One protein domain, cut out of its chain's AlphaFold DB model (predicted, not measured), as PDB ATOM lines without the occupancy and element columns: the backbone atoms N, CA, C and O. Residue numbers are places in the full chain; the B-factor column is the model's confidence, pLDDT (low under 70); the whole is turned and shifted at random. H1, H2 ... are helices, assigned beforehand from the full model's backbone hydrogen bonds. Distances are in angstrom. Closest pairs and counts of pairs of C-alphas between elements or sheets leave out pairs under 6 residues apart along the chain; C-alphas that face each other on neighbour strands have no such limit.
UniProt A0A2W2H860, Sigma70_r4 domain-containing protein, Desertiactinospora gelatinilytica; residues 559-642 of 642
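What this domain is: This is residues 559 to 642 of the 642 residues of the protein "Sigma70_r4 domain-containing protein" of Desertiactinospora gelatinilytica (UniProt A0A2W2H860). A small compact head of four helices side by side, H1, H2, H3 and the first part of H4, is arranged as a ring of four that only just closes between H2 and H3. From this head the longest helix, H4, runs out, and residues 622 to 642, with its last five residues and the small helix H5, stick out as a free arm that makes the length. The printed part has 84 residues with five named helices, H1 to H5 in chain order, and no named strand: all helix. The whole is loose, with a radius of gyration of the C-alphas of 16.7 A and spans of 57 by 25 by 22 A.

Where its parts are: Find C-alpha 560 at (149.845, 168.160, 152.761), where H1, residues 560 to 568, begins its 12.2 A. Read on to H2, residues 576 to 586, 15.4 A long, and H3, residues 595 to 604, 14.1 A. H4, residues 608 to 626, runs 27.1 A from C-alpha 608 at (157.599, 160.298, 141.623). H5, residues 632 to 638, covers 9.8 A and ends at C-alpha 638, (150.991, 205.084, 148.287).

How they stand to each other: Look first at Ala 568 and Ile 583, the closest C-alphas of H1 and H2, 6.2 A apart; these helices touch at a shallow tilt of 12 degrees, the same way. H2 and H3 only just touch, with 3 pairs of C-alphas within 8 A, closest at Arg 580 and Trp 595, 6.7 A. H3 and H4 form a helical hairpin, opposite ways at 14 degrees, closest at the C-alphas of Val 599 and Ala 611, 4.9 A. H4 touches H1 with residues 610 to 617 alone, closest at the C-alphas of Glu 560 and Tyr 617, 6.9 A. H1 and H3 are apart; H5 touches no helix. In all five helices every backbone O i to N i+4 pair is within hydrogen-bond range.

The domain as a whole: The C-alphas of Arg 605 and Gln 642, the two farthest apart, are 57.3 A from each other. The printed part has no cut and no long link. Check the B-factor column at residues 620 to 642, under 70.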
ATOM      1  N   THR A 559     146.859 167.357 156.583       81.50
ATOM      2  CA  THR A 559     147.414 168.432 155.746       81.50
ATOM      3  C   THR A 559     148.439 167.854 154.759       81.50
ATOM      4  O   THR A 559     148.921 166.738 154.958       81.50
ATOM      5  N   GLU A 560     148.790 168.591 153.699       80.62
ATOM      6  CA  GLU A 560     149.845 168.160 152.761       80.62
ATOM      7  C   GLU A 560     151.220 168.057 153.441       80.62
ATOM      8  O   GLU A 560     151.951 167.101 153.183       80.62
ATOM      9  N   ASP A 561     151.525 168.966 154.377       85.81
ATOM     10  CA  ASP A 561     152.731 168.932 155.214       85.81
ATOM     11  C   ASP A 561     152.894 167.588 155.935       85.81
ATOM     12  O   ASP A 561     153.950 166.950 155.881       85.81
ATOM     13  N   ASP A 562     151.819 167.124 156.582       85.75
ATOM     14  CA  ASP A 562     151.808 165.869 157.332       85.75
ATOM     15  C   ASP A 562     152.065 164.658 156.424       85.75
ATOM     16  O   ASP A 562     152.728 163.704 156.845       85.75
ATOM     17  N   GLU A 563     151.541 164.673 155.195       87.75
ATOM     18  CA  GLU A 563     151.739 163.594 154.228       87.75
ATOM     19  C   GLU A 563     153.174 163.566 153.692       87.75
ATOM     20  O   GLU A 563     153.789 162.494 153.632       87.75
ATOM     21  N   ILE A 564     153.734 164.731 153.362       91.75
ATOM     22  CA  ILE A 564     155.131 164.859 152.940       91.75
ATOM     23  C   ILE A 564     156.053 164.386 154.068       91.75
ATOM     24  O   ILE A 564     156.932 163.548 153.838       91.75
ATOM     25  N   ALA A 565     155.820 164.854 155.296       92.31
ATOM     26  CA  ALA A 565     156.609 164.471 156.457       92.31
ATOM     27  C   ALA A 565     156.534 162.961 156.724       92.31
ATOM     28  O   ALA A 565     157.567 162.308 156.888       92.31
ATOM     29  N   LEU A 566     155.332 162.376 156.681       92.19
ATOM     30  CA  LEU A 566     155.120 160.937 156.848       92.19
ATOM     31  C   LEU A 566     155.895 160.120 155.802       92.19
ATOM     32  O   LEU A 566     156.580 159.153 156.151       92.19
ATOM     33  N   ARG A 567     155.821 160.515 154.525       92.06
ATOM     34  CA  ARG A 567     156.451 159.806 153.400       92.06
ATOM     35  C   ARG A 567     157.967 160.008 153.322       92.06
ATOM     36  O   ARG A 567     158.643 159.130 152.784       92.06
ATOM     37  N   ALA A 568     158.493 161.118 153.838       93.31
ATOM     38  CA  ALA A 568     159.930 161.394 153.929       93.31
ATOM     39  C   ALA A 568     160.564 160.885 155.238       93.31
ATOM     40  O   ALA A 568     161.786 160.832 155.350       93.31
ATOM     41  N   GLY A 569     159.749 160.496 156.225       91.25
ATOM     42  CA  GLY A 569     160.213 160.077 157.550       91.25
ATOM     43  C   GLY A 569     160.603 161.245 158.461       91.25
ATOM     44  O   GLY A 569     161.337 161.045 159.434       91.25
ATOM     45  N   ALA A 570     160.116 162.449 158.157       91.81
ATOM     46  CA  ALA A 570     160.314 163.646 158.961       91.81
ATOM     47  C   ALA A 570     159.351 163.686 160.173       91.81
ATOM     48  O   ALA A 570     158.316 163.010 160.179       91.81
ATOM     49  N   PRO A 571     159.686 164.449 161.233       87.94
ATOM     50  CA  PRO A 571     158.784 164.691 162.356       87.94
ATOM     51  C   PRO A 571     157.435 165.279 161.925       87.94
ATOM     52  O   PRO A 571     157.347 166.043 160.970       87.94
ATOM     53  N   ARG A 572     156.380 164.935 162.669       87.06
ATOM     54  CA  ARG A 572     155.038 165.487 162.463       87.06
ATOM     55  C   ARG A 572     154.994 166.973 162.833       87.06
ATOM     56  O   ARG A 572     155.620 167.362 163.815       87.06
ATOM     57  N   GLY A 573     154.188 167.752 162.109       84.38
ATOM     58  CA  GLY A 573     153.927 169.163 162.410       84.38
ATOM     59  C   GLY A 573     154.992 170.141 161.908       84.38
ATOM     60  O   GLY A 573     154.950 171.307 162.284       84.38
ATOM     61  N   LEU A 574     155.941 169.683 161.084       88.56
ATOM     62  CA  LEU A 574     156.848 170.573 160.358       88.56
ATOM     63  C   LEU A 574     156.126 171.188 159.157       88.56
ATOM     64  O   LEU A 574     155.334 170.505 158.517       88.56
ATOM     65  N   SER A 575     156.439 172.441 158.838       88.75
ATOM     66  CA  SER A 575     155.926 173.166 157.666       88.75
ATOM     67  C   SER A 575     157.013 174.082 157.092       88.75
ATOM     68  O   SER A 575     158.046 174.288 157.740       88.75
ATOM     69  N   GLY A 576     156.818 174.582 155.868       87.69
ATOM     70  CA  GLY A 576     157.702 175.550 155.218       87.69
ATOM     71  C   GLY A 576     159.181 175.145 155.231       87.69
ATOM     72  O   GLY A 576     159.552 174.012 154.911       87.69
ATOM     73  N   GLU A 577     160.050 176.071 155.635       88.75
ATOM     74  CA  GLU A 577     161.510 175.893 155.648       88.75
ATOM     75  C   GLU A 577     162.011 174.759 156.561       88.75
ATOM     76  O   GLU A 577     162.991 174.077 156.229       88.75
ATOM     77  N   ASP A 578     161.324 174.497 157.678       91.25
ATOM     78  CA  ASP A 578     161.673 173.394 158.579       91.25
ATOM     79  C   ASP A 578     161.372 172.040 157.928       91.25
ATOM     80  O   ASP A 578     162.178 171.104 158.006       91.25
ATOM     81  N   LEU A 579     160.239 171.941 157.223       93.56
ATOM     82  CA  LEU A 579     159.881 170.757 156.444       93.56
ATOM     83  C   LEU A 579     160.857 170.557 155.276       93.56
ATOM     84  O   LEU A 579     161.372 169.449 155.096       93.56
ATOM     85  N   ARG A 580     161.188 171.625 154.537       95.00
ATOM     86  CA  ARG A 580     162.189 171.601 153.455       95.00
ATOM     87  C   ARG A 580     163.522 171.046 153.945       95.00
ATOM     88  O   ARG A 580     164.081 170.124 153.348       95.00
ATOM     89  N   SER A 581     164.016 171.592 155.053       94.06
ATOM     90  CA  SER A 581     165.299 171.215 155.650       94.06
ATOM     91  C   SER A 581     165.290 169.766 156.139       94.06
ATOM     92  O   SER A 581     166.261 169.036 155.926       94.06
ATOM     93  N   ALA A 582     164.179 169.310 156.727       94.62
ATOM     94  CA  ALA A 582     164.019 167.922 157.148       94.62
ATOM     95  C   ALA A 582     164.040 166.944 155.962       94.62
ATOM     96  O   ALA A 582     164.683 165.896 156.044       94.62
ATOM     97  N   ILE A 583     163.399 167.292 154.843       95.50
ATOM     98  CA  ILE A 583     163.407 166.472 153.622       95.50
ATOM     99  C   ILE A 583     164.799 166.454 152.995       95.50
ATOM    100  O   ILE A 583     165.279 165.386 152.623       95.50
ATOM    101  N   ALA A 584     165.476 167.601 152.920       95.88
ATOM    102  CA  ALA A 584     166.851 167.667 152.434       95.88
ATOM    103  C   ALA A 584     167.769 166.736 153.243       95.88
ATOM    104  O   ALA A 584     168.484 165.918 152.663       95.88
ATOM    105  N   GLY A 585     167.660 166.770 154.577       95.31
ATOM    106  CA  GLY A 585     168.362 165.842 155.464       95.31
ATOM    107  C   GLY A 585     167.988 164.375 155.220       95.31
ATOM    108  O   GLY A 585     168.875 163.526 155.120       95.31
ATOM    109  N   ALA A 586     166.697 164.076 155.039       96.06
ATOM    110  CA  ALA A 586     166.205 162.731 154.723       96.06
ATOM    111  C   ALA A 586     166.690 162.208 153.357       96.06
ATOM    112  O   ALA A 586     166.732 160.998 153.131       96.06
ATOM    113  N   LEU A 587     167.086 163.097 152.446       94.50
ATOM    114  CA  LEU A 587     167.700 162.765 151.160       94.50
ATOM    115  C   LEU A 587     169.238 162.780 151.203       94.50
ATOM    116  O   LEU A 587     169.866 162.540 150.174       94.50
ATOM    117  N   ALA A 588     169.841 163.023 152.373       93.62
ATOM    118  CA  ALA A 588     171.281 163.234 152.552       93.62
ATOM    119  C   ALA A 588     171.843 164.375 151.676       93.62
ATOM    120  O   ALA A 588     172.964 164.303 151.171       93.62
ATOM    121  N   LEU A 589     171.049 165.431 151.492       93.38
ATOM    122  CA  LEU A 589     171.410 166.657 150.784       93.38
ATOM    123  C   LEU A 589     171.715 167.787 151.777       93.38
ATOM    124  O   LEU A 589     171.462 167.681 152.977       93.38
ATOM    125  N   SER A 590     172.274 168.887 151.269       93.75
ATOM    126  CA  SER A 590     172.519 170.087 152.073       93.75
ATOM    127  C   SER A 590     171.205 170.647 152.625       93.75
ATOM    128  O   SER A 590     170.219 170.749 151.901       93.75
ATOM    129  N   ALA A 591     171.199 171.112 153.876       88.25
ATOM    130  CA  ALA A 591     170.029 171.770 154.466       88.25
ATOM    131  C   ALA A 591     169.579 173.024 153.684       88.25
ATOM    132  O   ALA A 591     168.441 173.454 153.827       88.25
ATOM    133  N   GLN A 592     170.434 173.586 152.821       87.88
ATOM    134  CA  GLN A 592     170.128 174.729 151.949       87.88
ATOM    135  C   GLN A 592     169.535 174.329 150.581       87.88
ATOM    136  O   GLN A 592     169.329 175.185 149.724       87.88
ATOM    137  N   THR A 593     169.284 173.041 150.322       91.81
ATOM    138  CA  THR A 593     168.741 172.583 149.035       91.81
ATOM    139  C   THR A 593     167.325 173.116 148.804       91.81
ATOM    140  O   THR A 593     166.407 172.805 149.559       91.81
ATOM    141  N   SER A 594     167.141 173.895 147.737       89.88
ATOM    142  CA  SER A 594     165.851 174.496 147.396       89.88
ATOM    143  C   SER A 594     164.767 173.451 147.121       89.88
ATOM    144  O   SER A 594     165.052 172.323 146.717       89.88
ATOM    145  N   TRP A 595     163.505 173.853 147.266       90.75
ATOM    146  CA  TRP A 595     162.344 173.023 146.945       90.75
ATOM    147  C   TRP A 595     162.401 172.405 145.542       90.75
ATOM    148  O   TRP A 595     162.256 171.193 145.395       90.75
ATOM    149  N   ALA A 596     162.707 173.209 144.519       82.00
ATOM    150  CA  ALA A 596     162.845 172.728 143.144       82.00
ATOM    151  C   ALA A 596     163.941 171.654 143.014       82.00
ATOM    152  O   ALA A 596     163.745 170.634 142.353       82.00
ATOM    153  N   ALA A 597     165.075 171.833 143.698       81.00
ATOM    154  CA  ALA A 597     166.148 170.846 143.705       81.00
ATOM    155  C   ALA A 597     165.759 169.560 144.460       81.00
ATOM    156  O   ALA A 597     166.160 168.475 144.038       81.00
ATOM    157  N   LEU A 598     164.941 169.646 145.520       89.69
ATOM    158  CA  LEU A 598     164.381 168.470 146.200       89.69
ATOM    159  C   LEU A 598     163.422 167.692 145.291       89.69
ATOM    160  O   LEU A 598     163.543 166.470 145.192       89.69
ATOM    161  N   VAL A 599     162.526 168.383 144.579       84.94
ATOM    162  CA  VAL A 599     161.635 167.768 143.579       84.94
ATOM    163  C   VAL A 599     162.463 167.068 142.501       84.94
ATOM    164  O   VAL A 599     162.235 165.892 142.208       84.94
ATOM    165  N   MET A 600     163.481 167.738 141.951       75.19
ATOM    166  CA  MET A 600     164.378 167.138 140.959       75.19
ATOM    167  C   MET A 600     165.133 165.921 141.507       75.19
ATOM    168  O   MET A 600     165.234 164.912 140.808       75.19
ATOM    169  N   ALA A 601     165.623 165.971 142.749       79.12
ATOM    170  CA  ALA A 601     166.315 164.852 143.387       79.12
ATOM    171  C   ALA A 601     165.390 163.640 143.587       79.12
ATOM    172  O   ALA A 601     165.771 162.512 143.266       79.12
ATOM    173  N   LEU A 602     164.154 163.865 144.048       81.88
ATOM    174  CA  LEU A 602     163.132 162.822 144.190       81.88
ATOM    175  C   LEU A 602     162.749 162.212 142.834       81.88
ATOM    176  O   LEU A 602     162.641 160.989 142.717       81.88
ATOM    177  N   ARG A 603     162.612 163.034 141.786       76.19
ATOM    178  CA  ARG A 603     162.357 162.559 140.416       76.19
ATOM    179  C   ARG A 603     163.519 161.723 139.883       76.19
ATOM    180  O   ARG A 603     163.289 160.632 139.366       76.19
ATOM    181  N   ALA A 604     164.758 162.190 140.054       74.38
ATOM    182  CA  ALA A 604     165.959 161.517 139.554       74.38
ATOM    183  C   ALA A 604     166.150 160.109 140.142       74.38
ATOM    184  O   ALA A 604     166.615 159.211 139.441       74.38
ATOM    185  N   ARG A 605     165.752 159.903 141.403       79.88
ATOM    186  CA  ARG A 605     165.812 158.600 142.088       79.88
ATOM    187  C   ARG A 605     164.543 157.744 141.954       79.88
ATOM    188  O   ARG A 605     164.519 156.620 142.449       79.88
ATOM    189  N   GLY A 606     163.497 158.257 141.298       73.44
ATOM    190  CA  GLY A 606     162.251 157.536 141.008       73.44
ATOM    191  C   GLY A 606     161.155 157.602 142.083       73.44
ATOM    192  O   GLY A 606     160.216 156.809 142.030       73.44
ATOM    193  N   ASP A 607     161.234 158.520 143.053       81.12
ATOM    194  CA  ASP A 607     160.170 158.785 144.040       81.12
ATOM    195  C   ASP A 607     159.126 159.772 143.490       81.12
ATOM    196  O   ASP A 607     158.895 160.846 144.042       81.12
ATOM    197  N   LEU A 608     158.486 159.402 142.378       78.56
ATOM    198  CA  LEU A 608     157.599 160.298 141.623       78.56
ATOM    199  C   LEU A 608     156.396 160.770 142.437       78.56
ATOM    200  O   LEU A 608     156.116 161.959 142.465       78.56
ATOM    201  N   ASN A 609     155.748 159.863 143.167       80.06
ATOM    202  CA  ASN A 609     154.583 160.211 143.975       80.06
ATOM    203  C   ASN A 609     154.918 161.248 145.065       80.06
ATOM    204  O   ASN A 609     154.155 162.183 145.268       80.06
ATOM    205  N   LEU A 610     156.070 161.125 145.740       85.62
ATOM    206  CA  LEU A 610     156.482 162.134 146.720       85.62
ATOM    207  C   LEU A 610     156.919 163.434 146.032       85.62
ATOM    208  O   LEU A 610     156.646 164.504 146.559       85.62
ATOM    209  N   ALA A 611     157.561 163.350 144.863       83.06
ATOM    210  CA  ALA A 611     157.938 164.528 144.087       83.06
ATOM    211  C   ALA A 611     156.721 165.336 143.614       83.06
ATOM    212  O   ALA A 611     156.763 166.556 143.667       83.06
ATOM    213  N   GLU A 612     155.652 164.666 143.183       81.44
ATOM    214  CA  GLU A 612     154.397 165.295 142.752       81.44
ATOM    215  C   GLU A 612     153.690 165.998 143.913       81.44
ATOM    216  O   GLU A 612     153.307 167.155 143.769       81.44
ATOM    217  N   ILE A 613     153.586 165.341 145.078       84.31
ATOM    218  CA  ILE A 613     153.026 165.962 146.293       84.31
ATOM    219  C   ILE A 613     153.865 167.182 146.706       84.31
ATOM    220  O   ILE A 613     153.325 168.209 147.106       84.31
ATOM    221  N   LEU A 614     155.193 167.084 146.599       87.00
ATOM    222  CA  LEU A 614     156.094 168.182 146.938       87.00
ATOM    223  C   LEU A 614     155.986 169.352 145.951       87.00
ATOM    224  O   LEU A 614     156.020 170.507 146.356       87.00
ATOM    225  N   GLU A 615     155.842 169.069 144.660       84.12
ATOM    226  CA  GLU A 615     155.683 170.090 143.624       84.12
ATOM    227  C   GLU A 615     154.354 170.842 143.783       84.12
ATOM    228  O   GLU A 615     154.354 172.075 143.797       84.12
ATOM    229  N   SER A 616     153.242 170.131 144.012       77.12
ATOM    230  CA  SER A 616     151.943 170.768 144.278       77.12
ATOM    231  C   SER A 616     151.968 171.632 145.538       77.12
ATOM    232  O   SER A 616     151.409 172.730 145.542       77.12
ATOM    233  N   TYR A 617     152.663 171.171 146.579       82.94
ATOM    234  CA  TYR A 617     152.861 171.920 147.815       82.94
ATOM    235  C   TYR A 617     153.617 173.234 147.576       82.94
ATOM    236  O   TYR A 617     153.207 174.292 148.038       82.94
ATOM    237  N   THR A 618     154.694 173.199 146.789       79.62
ATOM    238  CA  THR A 618     155.500 174.403 146.521       79.62
ATOM    239  C   THR A 618     154.752 175.442 145.695       79.62
ATOM    240  O   THR A 618     154.902 176.642 145.924       79.62
ATOM    241  N   LEU A 619     153.908 174.996 144.762       71.62
ATOM    242  CA  LEU A 619     153.034 175.884 144.001       71.62
ATOM    243  C   LEU A 619     151.993 176.530 144.923       71.62
ATOM    244  O   LEU A 619     151.809 177.742 144.866       71.62
ATOM    245  N   SER A 620     151.367 175.762 145.820       68.50
ATOM    246  CA  SER A 620     150.352 176.289 146.739       68.50
ATOM    247  C   SER A 620     150.923 177.239 147.805       68.50
ATOM    248  O   SER A 620     150.291 178.256 148.096       68.50
ATOM    249  N   GLU A 621     152.130 176.993 148.328       64.81
ATOM    250  CA  GLU A 621     152.846 177.955 149.185       64.81
ATOM    251  C   GLU A 621     153.173 179.253 148.438       64.81
ATOM    252  O   GLU A 621     152.988 180.337 148.988       64.81
ATOM    253  N   SER A 622     153.605 179.160 147.176       58.22
ATOM    254  CA  SER A 622     153.927 180.335 146.355       58.22
ATOM    255  C   SER A 622     152.697 181.219 146.115       58.22
ATOM    256  O   SER A 622     152.799 182.443 146.160       58.22
ATOM    257  N   PHE A 623     151.518 180.614 145.926       47.09
ATOM    258  CA  PHE A 623     150.244 181.339 145.828       47.09
ATOM    259  C   PHE A 623     149.829 181.982 147.161       47.09
ATOM    260  O   PHE A 623     149.453 183.150 147.178       47.09
ATOM    261  N   ARG A 624     149.984 181.281 148.295       52.56
ATOM    262  CA  ARG A 624     149.701 181.846 149.632       52.56
ATOM    263  C   ARG A 624     150.651 182.986 150.016       52.56
ATOM    264  O   ARG A 624     150.251 183.914 150.713       52.56
ATOM    265  N   ALA A 625     151.903 182.934 149.564       52.09
ATOM    266  CA  ALA A 625     152.860 184.024 149.726       52.09
ATOM    267  C   ALA A 625     152.511 185.243 148.846       52.09
ATOM    268  O   ALA A 625     152.768 186.373 149.250       52.09
ATOM    269  N   HIS A 626     151.876 185.042 147.685       42.69
ATOM    270  CA  HIS A 626     151.368 186.138 146.855       42.69
ATOM    271  C   HIS A 626     150.110 186.810 147.432       42.69
ATOM    272  O   HIS A 626     150.014 188.031 147.350       42.69
ATOM    273  N   ASP A 627     149.227 186.070 148.111       38.53
ATOM    274  CA  ASP A 627     148.060 186.626 148.832       38.53
ATOM    275  C   ASP A 627     148.428 187.395 150.122       38.53
ATOM    276  O   ASP A 627     147.563 187.960 150.788       38.53
ATOM    277  N   SER A 628     149.712 187.417 150.502       39.19
ATOM    278  CA  SER A 628     150.233 188.202 151.636       39.19
ATOM    279  C   SER A 628     151.081 189.407 151.208       39.19
ATOM    280  O   SER A 628     151.681 190.077 152.052       39.19
ATOM    281  N   VAL A 629     151.101 189.724 149.909       39.12
ATOM    282  CA  VAL A 629     151.554 191.032 149.422       39.12
ATOM    283  C   VAL A 629     150.449 192.042 149.762       39.12
ATOM    284  O   VAL A 629     149.289 191.748 149.475       39.12
ATOM    285  N   PRO A 630     150.754 193.191 150.403       41.56
ATOM    286  CA  PRO A 630     149.742 194.207 150.674       41.56
ATOM    287  C   PRO A 630     149.035 194.573 149.372       41.56
ATOM    288  O   PRO A 630     149.673 194.634 148.316       41.56
ATOM    289  N   ASP A 631     147.721 194.737 149.487       50.12
ATOM    290  CA  ASP A 631     146.778 194.919 148.394       50.12
ATOM    291  C   ASP A 631     147.334 195.882 147.332       50.12
ATOM    292  O   ASP A 631     147.984 196.882 147.658       50.12
ATOM    293  N   LEU A 632     147.082 195.606 146.051       48.97
ATOM    294  CA  LEU A 632     147.443 196.535 144.972       48.97
ATOM    295  C   LEU A 632     146.851 197.928 145.247       48.97
ATOM    296  O   LEU A 632     147.465 198.932 144.888       48.97
ATOM    297  N   ASP A 633     145.735 197.982 145.973       51.28
ATOM    298  CA  ASP A 633     145.109 199.203 146.471       51.28
ATOM    299  C   ASP A 633     145.993 199.995 147.459       51.28
ATOM    300  O   ASP A 633     146.046 201.221 147.363       51.28
ATOM    301  N   ASP A 634     146.776 199.344 148.329       52.25
ATOM    302  CA  ASP A 634     147.756 200.015 149.204       52.25
ATOM    303  C   ASP A 634     148.955 200.552 148.400       52.25
ATOM    304  O   ASP A 634     149.493 201.625 148.699       52.25
ATOM    305  N   PHE A 635     149.359 199.848 147.335       47.34
ATOM    306  CA  PHE A 635     150.410 200.309 146.421       47.34
ATOM    307  C   PHE A 635     149.954 201.514 145.576       47.34
ATOM    308  O   PHE A 635     150.722 202.463 145.391       47.34
ATOM    309  N   PHE A 636     148.699 201.531 145.111       49.72
ATOM    310  CA  PHE A 636     148.121 202.672 144.391       49.72
ATOM    311  C   PHE A 636     147.803 203.856 145.317       49.72
ATOM    312  O   PHE A 636     148.036 205.003 144.928       49.72
ATOM    313  N   ALA A 637     147.390 203.610 146.565       55.53
ATOM    314  CA  ALA A 637     147.216 204.655 147.575       55.53
ATOM    315  C   ALA A 637     148.550 205.323 147.962       55.53
ATOM    316  O   ALA A 637     148.605 206.543 148.138       55.53
ATOM    317  N   ALA A 638     149.648 204.558 148.022       51.50
ATOM    318  CA  ALA A 638     150.991 205.084 148.287       51.50
ATOM    319  C   ALA A 638     151.573 205.915 147.125       51.50
ATOM    320  O   ALA A 638     152.468 206.735 147.347       51.50
ATOM    321  N   LEU A 639     151.064 205.742 145.899       49.06
ATOM    322  CA  LEU A 639     151.488 206.500 144.715       49.06
ATOM    323  C   LEU A 639     150.693 207.795 144.476       49.06
ATOM    324  O   LEU A 639     151.017 208.523 143.540       49.06
ATOM    325  N   GLY A 640     149.728 208.130 145.341       51.50
ATOM    326  CA  GLY A 640     149.090 209.448 145.380       51.50
ATOM    327  C   GLY A 640     148.422 209.861 144.065       51.50
ATOM    328  O   GLY A 640     148.878 210.796 143.409       51.50
ATOM    329  N   GLY A 641     147.322 209.202 143.695       42.66
ATOM    330  CA  GLY A 641     146.498 209.582 142.543       42.66
ATOM    331  C   GLY A 641     145.024 209.692 142.920       42.66
ATOM    332  O   GLY A 641     144.479 208.751 143.488       42.66
ATOM    333  N   GLN A 642     144.427 210.856 142.638       39.12
ATOM    334  CA  GLN A 642     142.983 211.125 142.721       39.12
ATOM    335  C   GLN A 642     142.158 210.248 141.784       39.12
ATOM    336  O   GLN A 642     142.662 209.951 140.674       39.12
TER     337      GLN A 642